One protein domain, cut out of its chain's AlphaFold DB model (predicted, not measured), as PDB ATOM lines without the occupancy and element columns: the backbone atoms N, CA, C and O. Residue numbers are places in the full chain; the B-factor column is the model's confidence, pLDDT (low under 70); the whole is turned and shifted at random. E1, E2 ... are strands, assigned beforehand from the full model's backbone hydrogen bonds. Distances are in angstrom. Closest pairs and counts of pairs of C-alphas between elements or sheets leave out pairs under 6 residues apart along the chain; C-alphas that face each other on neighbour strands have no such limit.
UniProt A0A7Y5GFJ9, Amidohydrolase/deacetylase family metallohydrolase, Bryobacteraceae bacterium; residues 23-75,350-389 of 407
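Overview. This is residues 23 to 75 and 350 to 389 of the 407 residues of the protein "Amidohydrolase/deacetylase family metallohydrolase" of Bryobacteraceae bacterium (UniProt A0A7Y5GFJ9). One strongly twisted sheet of eight strands has a body of E1 to E5 at one end and a long bent arm, the hairpin E6 and E7, that makes the length; E8 folds back beside the end of E7 nearer the body. The printed part has 93 residues, with no named helix and strands E1 to E8 in order along the chain: all strand. The sheet is branched and mixed, with two meanders, E1 E2 E3 and E6 E7 E8, each strand the antiparallel neighbour of the one before. The whole is loose, with a radius of gyration of the C-alphas of 15.9 A and spans of 50 by 24 by 24 A.

Arrangement. E1, residues 23 to 33, has three neighbours and bends by 96 degrees at residue 30. On one side is E2, residues 38 to 47, antiparallel at 159 degrees in a hairpin; N 26 and O 44 are within hydrogen-bond range at 2.8 A. On the other side are E4, residues 63 to 68, and E5, residues 73 to 75, both parallel to E1, with N 25 to O 65 at 2.8 A and N 74 to O 30 at 2.9 A. E3, residues 50 to 55, forms a hairpin with E2, N 43 to O 55 at 2.8 A. E6, residues 350 to 361, is antiparallel to E5, N 351 to O 73 at 2.8 A. E7, residues 367 to 381, forms a hairpin with E6, N 360 to O 368 at 2.8 A. E8, residues 384 to 388, forms a hairpin with E7, N 379 to O 387 at 2.9 A. E1 and E7 are apart.

Along the chain. E1 begins at C-alpha 23 (18.538, -17.670, 25.287) and is 21.9 A long; E2 is 21.3 A, E6 23.8 A and E7 33.7 A. E8 ends at C-alpha 388 (12.602, -28.289, 36.528).

Size, cuts and confidence. The farthest C-alphas, of Ser 61 and Gly 364, are 52.6 A apart. Residues 76 to 349 are cut out; C-alphas 75 and 350 are 6.4 A apart. Of the links printed whole, none is long. No printed residue is under 70 in pLDDT.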
ATOM      1  N   ASP A  23      19.873 -17.148  25.006       96.81
ATOM      2  CA  ASP A  23      18.538 -17.670  25.287       96.81
ATOM      3  C   ASP A  23      18.339 -17.918  26.783       96.81
ATOM      4  O   ASP A  23      17.292 -17.576  27.332       96.81
ATOM      5  N   LEU A  24      19.361 -18.473  27.436       98.06
ATOM      6  CA  LEU A  24      19.351 -18.847  28.845       98.06
ATOM      7  C   LEU A  24      20.715 -18.551  29.478       98.06
ATOM      8  O   LEU A  24      21.757 -18.893  28.922       98.06
ATOM      9  N   LEU A  25      20.708 -17.945  30.661       98.31
ATOM     10  CA  LEU A  25      21.882 -17.754  31.503       98.31
ATOM     11  C   LEU A  25      21.681 -18.458  32.844       98.31
ATOM     12  O   LEU A  25      20.806 -18.086  33.620       98.31
ATOM     13  N   LEU A  26      22.529 -19.438  33.132       98.56
ATOM     14  CA  LEU A  26      22.636 -20.070  34.443       98.56
ATOM     15  C   LEU A  26      23.651 -19.285  35.270       98.56
ATOM     16  O   LEU A  26      24.829 -19.247  34.910       98.56
ATOM     17  N   LYS A  27      23.213 -18.644  36.350       97.94
ATOM     18  CA  LYS A  27      24.023 -17.670  37.082       97.94
ATOM     19  C   LYS A  27      24.500 -18.197  38.432       97.94
ATOM     20  O   LYS A  27      23.749 -18.829  39.167       97.94
ATOM     21  N   SER A  28      25.752 -17.918  38.781       97.38
ATOM     22  CA  SER A  28      26.354 -18.161  40.101       97.38
ATOM     23  C   SER A  28      26.358 -19.624  40.584       97.38
ATOM     24  O   SER A  28      26.517 -19.887  41.782       97.38
ATOM     25  N   GLY A  29      26.235 -20.599  39.681       97.94
ATOM     26  CA  GLY A  29      26.248 -22.024  40.022       97.94
ATOM     27  C   GLY A  29      27.610 -22.504  40.529       97.94
ATOM     28  O   GLY A  29      28.652 -22.017  40.081       97.94
ATOM     29  N   HIS A  30      27.637 -23.472  41.454       98.69
ATOM     30  CA  HIS A  30      28.881 -24.183  41.790       98.69
ATOM     31  C   HIS A  30      29.133 -25.245  40.718       98.69
ATOM     32  O   HIS A  30      28.657 -26.375  40.819       98.69
ATOM     33  N   VAL A  31      29.878 -24.890  39.675       98.81
ATOM     34  CA  VAL A  31      30.196 -25.800  38.577       98.81
ATOM     35  C   VAL A  31      31.257 -26.807  39.004       98.81
ATOM     36  O   VAL A  31      32.337 -26.421  39.453       98.81
ATOM     37  N   ILE A  32      30.956 -28.091  38.817       98.81
ATOM     38  CA  ILE A  32      31.889 -29.215  38.917       98.81
ATOM     39  C   ILE A  32      31.969 -29.862  37.535       98.81
ATOM     40  O   ILE A  32      31.066 -30.579  37.106       98.81
ATOM     41  N   ASP A  33      33.072 -29.610  36.838       98.69
ATOM     42  CA  ASP A  33      33.368 -30.133  35.507       98.69
ATOM     43  C   ASP A  33      34.792 -30.716  35.480       98.69
ATOM     44  O   ASP A  33      35.758 -30.032  35.109       98.69
ATOM     45  N   PRO A  34      34.940 -31.994  35.883       98.38
ATOM     46  CA  PRO A  34      36.245 -32.639  36.020       98.38
ATOM     47  C   PRO A  34      37.025 -32.731  34.705       98.38
ATOM     48  O   PRO A  34      38.252 -32.783  34.720       98.38
ATOM     49  N   ALA A  35      36.342 -32.733  33.553       97.81
ATOM     50  CA  ALA A  35      36.995 -32.812  32.248       97.81
ATOM     51  C   ALA A  35      37.857 -31.580  31.938       97.81
ATOM     52  O   ALA A  35      38.831 -31.693  31.197       97.81
ATOM     53  N   ASN A  36      37.489 -30.426  32.500       97.69
ATOM     54  CA  ASN A  36      38.151 -29.143  32.283       97.69
ATOM     55  C   ASN A  36      38.788 -28.585  33.570       97.69
ATOM     56  O   ASN A  36      39.180 -27.422  33.598       97.69
ATOM     57  N   GLY A  37      38.859 -29.385  34.643       97.44
ATOM     58  CA  GLY A  37      39.438 -28.975  35.926       97.44
ATOM     59  C   GLY A  37      38.698 -27.821  36.613       97.44
ATOM     60  O   GLY A  37      39.308 -27.085  37.386       97.44
ATOM     61  N   ARG A  38      37.404 -27.623  36.322       97.69
ATOM     62  CA  ARG A  38      36.602 -26.545  36.923       97.69
ATOM     63  C   ARG A  38      35.844 -27.053  38.146       97.69
ATOM     64  O   ARG A  38      35.034 -27.970  38.041       97.69
ATOM     65  N   ASN A  39      36.090 -26.420  39.289       98.31
ATOM     66  CA  ASN A  39      35.386 -26.651  40.549       98.31
ATOM     67  C   ASN A  39      35.249 -25.308  41.289       98.31
ATOM     68  O   ASN A  39      36.185 -24.866  41.954       98.31
ATOM     69  N   GLY A  40      34.126 -24.608  41.108       98.06
ATOM     70  CA  GLY A  40      33.946 -23.260  41.660       98.06
ATOM     71  C   GLY A  40      32.703 -22.533  41.150       98.06
ATOM     72  O   GLY A  40      31.835 -23.141  40.532       98.06
ATOM     73  N   ARG A  41      32.609 -21.226  41.417       98.19
ATOM     74  CA  ARG A  41      31.477 -20.386  40.992       98.19
ATOM     75  C   ARG A  41      31.651 -19.911  39.555       98.19
ATOM     76  O   ARG A  41      32.634 -19.235  39.269       98.19
ATOM     77  N   PHE A  42      30.686 -20.233  38.698       98.56
ATOM     78  CA  PHE A  42      30.663 -19.804  37.301       98.56
ATOM     79  C   PHE A  42      29.235 -19.518  36.830       98.56
ATOM     80  O   PHE A  42      28.261 -20.071  37.347       98.56
ATOM     81  N   ASP A  43      29.159 -18.696  35.793       98.62
ATOM     82  CA  ASP A  43      27.985 -18.458  34.970       98.62
ATOM     83  C   ASP A  43      28.128 -19.259  33.661       98.62
ATOM     84  O   ASP A  43      29.232 -19.391  33.119       98.62
ATOM     85  N   ILE A  44      27.019 -19.784  33.142       98.69
ATOM     86  CA  ILE A  44      26.962 -20.520  31.870       98.69
ATOM     87  C   ILE A  44      25.861 -19.913  31.007       98.69
ATOM     88  O   ILE A  44      24.685 -19.976  31.363       98.69
ATOM     89  N   ALA A  45      26.238 -19.349  29.864       98.56
ATOM     90  CA  ALA A  45      25.310 -18.821  28.874       98.56
ATOM     91  C   ALA A  45      25.050 -19.839  27.759       98.56
ATOM     92  O   ALA A  45      25.966 -20.527  27.306       98.56
ATOM     93  N   ILE A  46      23.804 -19.909  27.302       98.69
ATOM     94  CA  ILE A  46      23.313 -20.857  26.299       98.69
ATOM     95  C   ILE A  46      22.599 -20.080  25.186       98.69
ATOM     96  O   ILE A  46      21.787 -19.195  25.468       98.69
ATOM     97  N   THR A  47      22.880 -20.445  23.935       98.19
ATOM     98  CA  THR A  47      22.186 -19.961  22.731       98.19
ATOM     99  C   THR A  47      21.856 -21.163  21.851       98.19
ATOM    100  O   THR A  47      22.746 -21.944  21.502       98.19
ATOM    101  N   GLY A  48      20.586 -21.326  21.487       97.44
ATOM    102  CA  GLY A  48      20.102 -22.513  20.793       97.44
ATOM    103  C   GLY A  48      20.409 -23.788  21.582       97.44
ATOM    104  O   GLY A  48      20.077 -23.890  22.760       97.44
ATOM    105  N   ASP A  49      21.077 -24.748  20.942       97.81
ATOM    106  CA  ASP A  49      21.469 -26.027  21.545       97.81
ATOM    107  C   ASP A  49      22.874 -26.013  22.173       97.81
ATOM    108  O   ASP A  49      23.344 -27.061  22.627       97.81
ATOM    109  N   ARG A  50      23.575 -24.867  22.199       98.19
ATOM    110  CA  ARG A  50      24.996 -24.777  22.579       98.19
ATOM    111  C   ARG A  50      25.265 -23.903  23.785       98.19
ATOM    112  O   ARG A  50      24.603 -22.896  24.022       98.19
ATOM    113  N   ILE A  51      26.336 -24.252  24.492       98.69
ATOM    114  CA  ILE A  51      26.959 -23.372  25.478       98.69
ATOM    115  C   ILE A  51      27.684 -22.260  24.716       98.69
ATOM    116  O   ILE A  51      28.653 -22.522  24.002       98.69
ATOM    117  N   ALA A  52      27.210 -21.027  24.857       98.12
ATOM    118  CA  ALA A  52      27.761 -19.860  24.180       98.12
ATOM    119  C   ALA A  52      28.978 -19.287  24.916       98.12
ATOM    120  O   ALA A  52      29.948 -18.899  24.274       98.12
ATOM    121  N   ALA A  53      28.932 -19.247  26.250       98.06
ATOM    122  CA  ALA A  53      30.023 -18.734  27.073       98.06
ATOM    123  C   ALA A  53      30.026 -19.375  28.464       98.06
ATOM    124  O   ALA A  53      28.966 -19.685  29.020       98.06
ATOM    125  N   ILE A  54      31.212 -19.526  29.049       98.38
ATOM    126  CA  ILE A  54      31.401 -19.899  30.453       98.38
ATOM    127  C   ILE A  54      32.358 -18.896  31.078       98.38
ATOM    128  O   ILE A  54      33.489 -18.729  30.629       98.38
ATOM    129  N   GLY A  55      31.943 -18.253  32.160       96.06
ATOM    130  CA  GLY A  55      32.796 -17.262  32.798       96.06
ATOM    131  C   GLY A  55      32.310 -16.864  34.170       96.06
ATOM    132  O   GLY A  55      31.438 -17.500  34.754       96.06
ATOM    133  N   ASN A  56      32.881 -15.782  34.678       92.31
ATOM    134  CA  ASN A  56      32.490 -15.213  35.954       92.31
ATOM    135  C   ASN A  56      31.706 -13.931  35.662       92.31
ATOM    136  O   ASN A  56      32.179 -13.088  34.901       92.31
ATOM    137  N   SER A  57      30.530 -13.778  36.273       92.94
ATOM    138  CA  SER A  57      29.751 -12.533  36.228       92.94
ATOM    139  C   SER A  57      29.303 -12.102  34.820       92.94
ATOM    140  O   SER A  57      29.386 -10.925  34.469       92.94
ATOM    141  N   LEU A  58      28.767 -13.030  34.023       96.38
ATOM    142  CA  LEU A  58      28.156 -12.713  32.729       96.38
ATOM    143  C   LEU A  58      26.935 -11.779  32.923       96.38
ATOM    144  O   LEU A  58      26.138 -12.010  33.843       96.38
ATOM    145  N   PRO A  59      26.749 -10.724  32.103       95.50
ATOM    146  CA  PRO A  59      25.663  -9.763  32.304       95.50
ATOM    147  C   PRO A  59      24.276 -10.397  32.148       95.50
ATOM    148  O   PRO A  59      23.946 -10.929  31.090       95.50
ATOM    149  N   ALA A  60      23.435 -10.281  33.180       94.81
ATOM    150  CA  ALA A  60      22.052 -10.767  33.150       94.81
ATOM    151  C   ALA A  60      21.220 -10.097  32.043       94.81
ATOM    152  O   ALA A  60      20.385 -10.740  31.418       94.81
ATOM    153  N   SER A  61      21.514  -8.830  31.735       94.88
ATOM    154  CA  SER A  61      20.876  -8.072  30.652       94.88
ATOM    155  C   SER A  61      21.124  -8.644  29.253       94.88
ATOM    156  O   SER A  61      20.438  -8.245  28.318       94.88
ATOM    157  N   HIS A  62      22.092  -9.550  29.077       94.75
ATOM    158  CA  HIS A  62      22.360 -10.197  27.789       94.75
ATOM    159  C   HIS A  62      21.548 -11.479  27.581       94.75
ATOM    160  O   HIS A  62      21.672 -12.089  26.521       94.75
ATOM    161  N   ALA A  63      20.746 -11.914  28.554       95.81
ATOM    162  CA  ALA A  63      19.991 -13.158  28.474       95.81
ATOM    163  C   ALA A  63      18.483 -12.911  28.462       95.81
ATOM    164  O   ALA A  63      17.978 -12.041  29.169       95.81
ATOM    165  N   ARG A  64      17.755 -13.705  27.674       94.69
ATOM    166  CA  ARG A  64      16.286 -13.692  27.659       94.69
ATOM    167  C   ARG A  64      15.693 -14.293  28.935       94.69
ATOM    168  O   ARG A  64      14.684 -13.793  29.421       94.69
ATOM    169  N   LEU A  65      16.316 -15.345  29.461       94.94
ATOM    170  CA  LEU A  65      15.966 -15.973  30.730       94.94
ATOM    171  C   LEU A  65      17.222 -16.109  31.594       94.94
ATOM    172  O   LEU A  65      18.262 -16.564  31.117       94.94
ATOM    173  N   VAL A  66      17.115 -15.737  32.866       96.88
ATOM    174  CA  VAL A  66      18.181 -15.892  33.860       96.88
ATOM    175  C   VAL A  66      17.692 -16.844  34.939       96.88
ATOM    176  O   VAL A  66      16.599 -16.665  35.466       96.88
ATOM    177  N   VAL A  67      18.507 -17.843  35.261       97.88
ATOM    178  CA  VAL A  67      18.248 -18.825  36.313       97.88
ATOM    179  C   VAL A  67      19.339 -18.695  37.368       97.88
ATOM    180  O   VAL A  67      20.508 -18.980  37.097       97.88
ATOM    181  N   GLU A  68      18.967 -18.263  38.571       97.25
ATOM    182  CA  GLU A  68      19.892 -18.113  39.697       97.25
ATOM    183  C   GLU A  68      20.185 -19.466  40.350       97.25
ATOM    184  O   GLU A  68      19.282 -20.164  40.808       97.25
ATOM    185  N   LEU A  69      21.467 -19.838  40.408       98.00
ATOM    186  CA  LEU A  69      21.925 -21.147  40.877       98.00
ATOM    187  C   LEU A  69      22.901 -21.080  42.062       98.00
ATOM    188  O   LEU A  69      23.653 -22.026  42.304       98.00
ATOM    189  N   SER A  70      22.905 -19.989  42.831       96.62
ATOM    190  CA  SER A  70      23.847 -19.777  43.945       96.62
ATOM    191  C   SER A  70      23.854 -20.896  44.993       96.62
ATOM    192  O   SER A  70      24.884 -21.149  45.621       96.62
ATOM    193  N   GLU A  71      22.748 -21.611  45.166       96.44
ATOM    194  CA  GLU A  71      22.619 -22.696  46.149       96.44
ATOM    195  C   GLU A  71      22.860 -24.095  45.562       96.44
ATOM    196  O   GLU A  71      22.894 -25.080  46.299       96.44
ATOM    197  N   TYR A  72      23.086 -24.192  44.250       98.62
ATOM    198  CA  TYR A  72      23.123 -25.464  43.537       98.62
ATOM    199  C   TYR A  72      24.497 -25.798  42.957       98.62
ATOM    200  O   TYR A  72      25.327 -24.933  42.655       98.62
ATOM    201  N   TYR A  73      24.709 -27.098  42.763       98.81
ATOM    202  CA  TYR A  73      25.823 -27.640  41.999       98.81
ATOM    203  C   TYR A  73      25.411 -27.834  40.548       98.81
ATOM    204  O   TYR A  73      24.326 -28.339  40.274       98.81
ATOM    205  N   VAL A  74      26.296 -27.483  39.623       98.88
ATOM    206  CA  VAL A  74      26.073 -27.597  38.181       98.88
ATOM    207  C   VAL A  74      27.123 -28.531  37.601       98.88
ATOM    208  O   VAL A  74      28.314 -28.367  37.853       98.88
ATOM    209  N   THR A  75      26.708 -29.524  36.828       98.88
ATOM    210  CA  THR A  75      27.610 -30.513  36.225       98.88
ATOM    211  C   THR A  75      27.323 -30.635  34.733       98.88
ATOM    212  O   THR A  75      26.227 -30.269  34.290       98.88
ATOM    213  N   VAL A 350      21.676 -29.959  37.184       98.88
ATOM    214  CA  VAL A 350      21.764 -29.121  38.379       98.88
ATOM    215  C   VAL A 350      21.234 -29.898  39.573       98.88
ATOM    216  O   VAL A 350      20.175 -30.534  39.503       98.88
ATOM    217  N   PHE A 351      21.971 -29.842  40.677       98.81
ATOM    218  CA  PHE A 351      21.698 -30.616  41.878       98.81
ATOM    219  C   PHE A 351      21.676 -29.751  43.131       98.81
ATOM    220  O   PHE A 351      22.566 -28.929  43.353       98.81
ATOM    221  N   SER A 352      20.719 -30.043  44.008       98.38
ATOM    222  CA  SER A 352      20.858 -29.760  45.434       98.38
ATOM    223  C   SER A 352      21.685 -30.864  46.096       98.38
ATOM    224  O   SER A 352      21.530 -32.050  45.776       98.38
ATOM    225  N   LEU A 353      22.550 -30.481  47.038       98.06
ATOM    226  CA  LEU A 353      23.188 -31.403  47.977       98.06
ATOM    227  C   LEU A 353      22.531 -31.236  49.346       98.06
ATOM    228  O   LEU A 353      23.000 -30.470  50.192       98.06
ATOM    229  N   ASP A 354      21.454 -31.980  49.562       97.81
ATOM    230  CA  ASP A 354      20.687 -31.922  50.797       97.81
ATOM    231  C   ASP A 354      21.511 -32.535  51.948       97.81
ATOM    232  O   ASP A 354      22.105 -33.616  51.814       97.81
ATOM    233  N   ARG A 355      21.544 -31.852  53.098       97.88
ATOM    234  CA  ARG A 355      22.179 -32.328  54.337       97.88
ATOM    235  C   ARG A 355      21.114 -32.692  55.357       97.88
ATOM    236  O   ARG A 355      20.163 -31.947  55.559       97.88
ATOM    237  N   GLY A 356      21.274 -33.833  56.011       97.50
ATOM    238  CA  GLY A 356      20.262 -34.357  56.925       97.50
ATOM    239  C   GLY A 356      20.491 -35.830  57.203       97.50
ATOM    240  O   GLY A 356      21.589 -36.321  57.001       97.50
ATOM    241  N   ARG A 357      19.471 -36.553  57.658       97.62
ATOM    242  CA  ARG A 357      19.559 -38.005  57.847       97.62
ATOM    243  C   ARG A 357      18.837 -38.720  56.711       97.62
ATOM    244  O   ARG A 357      17.623 -38.590  56.579       97.62
ATOM    245  N   PHE A 358      19.565 -39.534  55.954       96.50
ATOM    246  CA  PHE A 358      19.024 -40.289  54.825       96.50
ATOM    247  C   PHE A 358      19.357 -41.772  54.954       96.50
ATOM    248  O   PHE A 358      20.462 -42.149  55.327       96.50
ATOM    249  N   GLU A 359      18.400 -42.636  54.634       94.81
ATOM    250  CA  GLU A 359      18.594 -44.088  54.664       94.81
ATOM    251  C   GLU A 359      18.688 -44.604  53.231       94.81
ATOM    252  O   GLU A 359      17.759 -44.399  52.461       94.81
ATOM    253  N   PHE A 360      19.773 -45.269  52.854       94.19
ATOM    254  CA  PHE A 360      19.977 -45.845  51.525       94.19
ATOM    255  C   PHE A 360      19.899 -47.364  51.603       94.19
ATOM    256  O   PHE A 360      20.427 -47.955  52.541       94.19
ATOM    257  N   LEU A 361      19.266 -47.993  50.612       92.38
ATOM    258  CA  LEU A 361      19.153 -49.448  50.527       92.38
ATOM    259  C   LEU A 361      20.017 -49.994  49.394       92.38
ATOM    260  O   LEU A 361      20.057 -49.407  48.311       92.38
ATOM    261  N   ASP A 362      20.688 -51.110  49.652       93.00
ATOM    262  CA  ASP A 362      21.346 -51.911  48.626       93.00
ATOM    263  C   ASP A 362      20.405 -53.002  48.081       93.00
ATOM    264  O   ASP A 362      19.280 -53.182  48.563       93.00
ATOM    265  N   SER A 363      20.851 -53.741  47.066       91.19
ATOM    266  CA  SER A 363      20.066 -54.801  46.420       91.19
ATOM    267  C   SER A 363      19.727 -55.971  47.358       91.19
ATOM    268  O   SER A 363      18.805 -56.740  47.095       91.19
ATOM    269  N   GLY A 364      20.454 -56.119  48.467       89.31
ATOM    270  CA  GLY A 364      20.248 -57.146  49.486       89.31
ATOM    271  C   GLY A 364      19.371 -56.704  50.658       89.31
ATOM    272  O   GLY A 364      19.336 -57.405  51.671       89.31
ATOM    273  N   ARG A 365      18.702 -55.543  50.561       86.06
ATOM    274  CA  ARG A 365      17.976 -54.884  51.668       86.06
ATOM    275  C   ARG A 365      18.878 -54.504  52.852       86.06
ATOM    276  O   ARG A 365      18.392 -54.272  53.959       86.06
ATOM    277  N   GLY A 366      20.187 -54.421  52.630       91.69
ATOM    278  CA  GLY A 366      21.127 -53.786  53.542       91.69
ATOM    279  C   GLY A 366      20.914 -52.276  53.553       91.69
ATOM    280  O   GLY A 366      20.564 -51.683  52.535       91.69
ATOM    281  N   LYS A 367      21.120 -51.651  54.713       93.25
ATOM    282  CA  LYS A 367      20.879 -50.222  54.926       93.25
ATOM    283  C   LYS A 367      22.177 -49.480  55.228       93.25
ATOM    284  O   LYS A 367      22.958 -49.932  56.064       93.25
ATOM    285  N   LEU A 368      22.354 -48.318  54.609       95.62
ATOM    286  CA  LEU A 368      23.364 -47.320  54.948       95.62
ATOM    287  C   LEU A 368      22.654 -46.053  55.424       95.62
ATOM    288  O   LEU A 368      21.880 -45.464  54.674       95.62
ATOM    289  N   THR A 369      22.936 -45.617  56.648       97.56
ATOM    290  CA  THR A 369      22.526 -44.288  57.114       97.56
ATOM    291  C   THR A 369      23.599 -43.286  56.691       97.56
ATOM    292  O   THR A 369      24.753 -43.423  57.088       97.56
ATOM    293  N   GLY A 370      23.219 -42.322  55.857       97.44
ATOM    294  CA  GLY A 370      24.080 -41.268  55.330       97.44
ATOM    295  C   GLY A 370      23.618 -39.872  55.746       97.44
ATOM    296  O   GLY A 370      22.497 -39.699  56.236       97.44
ATOM    297  N   ASP A 371      24.483 -38.887  55.523       98.31
ATOM    298  CA  ASP A 371      24.284 -37.482  55.891       98.31
ATOM    299  C   ASP A 371      24.132 -36.526  54.689       98.31
ATOM    300  O   ASP A 371      23.873 -35.331  54.857       98.31
ATOM    301  N   LYS A 372      24.311 -37.050  53.469       98.00
ATOM    302  CA  LYS A 372      24.313 -36.297  52.205       98.00
ATOM    303  C   LYS A 372      23.406 -36.958  51.171       98.00
ATOM    304  O   LYS A 372      23.532 -38.160  50.938       98.00
ATOM    305  N   ASN A 373      22.545 -36.194  50.509       97.56
ATOM    306  CA  ASN A 373      21.693 -36.694  49.431       97.56
ATOM    307  C   ASN A 373      21.688 -35.727  48.243       97.56
ATOM    308  O   ASN A 373      21.287 -34.576  48.373       97.56
ATOM    309  N   LEU A 374      22.128 -36.208  47.083       97.62
ATOM    310  CA  LEU A 374      22.023 -35.480  45.824       97.62
ATOM    311  C   LEU A 374      20.609 -35.609  45.267       97.62
ATOM    312  O   LEU A 374      20.077 -36.715  45.133       97.62
ATOM    313  N   ARG A 375      20.035 -34.474  44.880       96.94
ATOM    314  CA  ARG A 375      18.715 -34.390  44.259       96.94
ATOM    315  C   ARG A 375      18.791 -33.490  43.038       96.94
ATOM    316  O   ARG A 375      19.269 -32.366  43.133       96.94
ATOM    317  N   CYS A 376      18.363 -34.007  41.890       98.00
ATOM    318  CA  CYS A 376      18.292 -33.216  40.667       98.00
ATOM    319  C   CYS A 376      17.166 -32.188  40.797       98.00
ATOM    320  O   CYS A 376      16.062 -32.561  41.198       98.00
ATOM    321  N   VAL A 377      17.464 -30.933  40.462       98.25
ATOM    322  CA  VAL A 377      16.497 -29.824  40.486       98.25
ATOM    323  C   VAL A 377      16.215 -29.254  39.099       98.25
ATOM    324  O   VAL A 377      15.104 -28.814  38.844       98.25
ATOM    325  N   LEU A 378      17.186 -29.326  38.182       98.62
ATOM    326  CA  LEU A 378      17.052 -28.857  36.804       98.62
ATOM    327  C   LEU A 378      17.867 -29.761  35.871       98.62
ATOM    328  O   LEU A 378      19.007 -30.115  36.187       98.62
ATOM    329  N   THR A 379      17.308 -30.086  34.709       98.81
ATOM    330  CA  THR A 379      18.017 -30.771  33.620       98.81
ATOM    331  C   THR A 379      17.800 -30.018  32.325       98.81
ATOM    332  O   THR A 379      16.664 -29.730  31.939       98.81
ATOM    333  N   ILE A 380      18.899 -29.752  31.629       98.81
ATOM    334  CA  ILE A 380      18.916 -29.128  30.313       98.81
ATOM    335  C   ILE A 380      19.491 -30.146  29.334       98.81
ATOM    336  O   ILE A 380      20.563 -30.701  29.584       98.81
ATOM    337  N   ARG A 381      18.769 -30.403  28.242       98.44
ATOM    338  CA  ARG A 381      19.204 -31.269  27.139       98.44
ATOM    339  C   ARG A 381      19.106 -30.471  25.850       98.44
ATOM    340  O   ARG A 381      18.045 -29.920  25.565       98.44
ATOM    341  N   GLU A 382      20.206 -30.397  25.104       98.00
ATOM    342  CA  GLU A 382      20.298 -29.610  23.861       98.00
ATOM    343  C   GLU A 382      19.788 -28.167  24.049       98.00
ATOM    344  O   GLU A 382      18.971 -27.663  23.283       98.00
ATOM    345  N   GLY A 383      20.231 -27.517  25.133       97.94
ATOM    346  CA  GLY A 383      19.907 -26.119  25.454       97.94
ATOM    347  C   GLY A 383      18.485 -25.861  25.957       97.94
ATOM    348  O   GLY A 383      18.183 -24.753  26.393       97.94
ATOM    349  N   THR A 384      17.624 -26.880  25.976       97.81
ATOM    350  CA  THR A 384      16.240 -26.769  26.449       97.81
ATOM    351  C   THR A 384      16.105 -27.295  27.873       97.81
ATOM    352  O   THR A 384      16.585 -28.387  28.180       97.81
ATOM    353  N   VAL A 385      15.406 -26.557  28.741       98.19
ATOM    354  CA  VAL A 385      14.987 -27.058  30.061       98.19
ATOM    355  C   VAL A 385      13.965 -28.177  29.855       98.19
ATOM    356  O   VAL A 385      12.857 -27.944  29.376       98.19
ATOM    357  N   VAL A 386      14.346 -29.408  30.194       97.81
ATOM    358  CA  VAL A 386      13.503 -30.609  30.031       97.81
ATOM    359  C   VAL A 386      12.991 -31.166  31.359       97.81
ATOM    360  O   VAL A 386      12.107 -32.022  31.372       97.81
ATOM    361  N   TRP A 387      13.539 -30.687  32.473       98.06
ATOM    362  CA  TRP A 387      13.078 -30.969  33.825       98.06
ATOM    363  C   TRP A 387      13.413 -29.785  34.726       98.06
ATOM    364  O   TRP A 387      14.544 -29.309  34.686       98.06
ATOM    365  N   ASP A 388      12.453 -29.356  35.540       97.38
ATOM    366  CA  ASP A 388      12.602 -28.289  36.528       97.38
ATOM    367  C   ASP A 388      11.679 -28.597  37.713       97.38
ATOM    368  O   ASP A 388      10.462 -28.437  37.615       97.38
ATOM    369  N   SER A 389      12.226 -29.142  38.802       96.31
ATOM    370  CA  SER A 389      11.405 -29.547  39.952       96.31
ATOM    371  C   SER A 389      11.074 -28.400  40.896       96.31
ATOM    372  O   SER A 389      10.165 -28.548  41.705       96.31
TER     373      SER A 389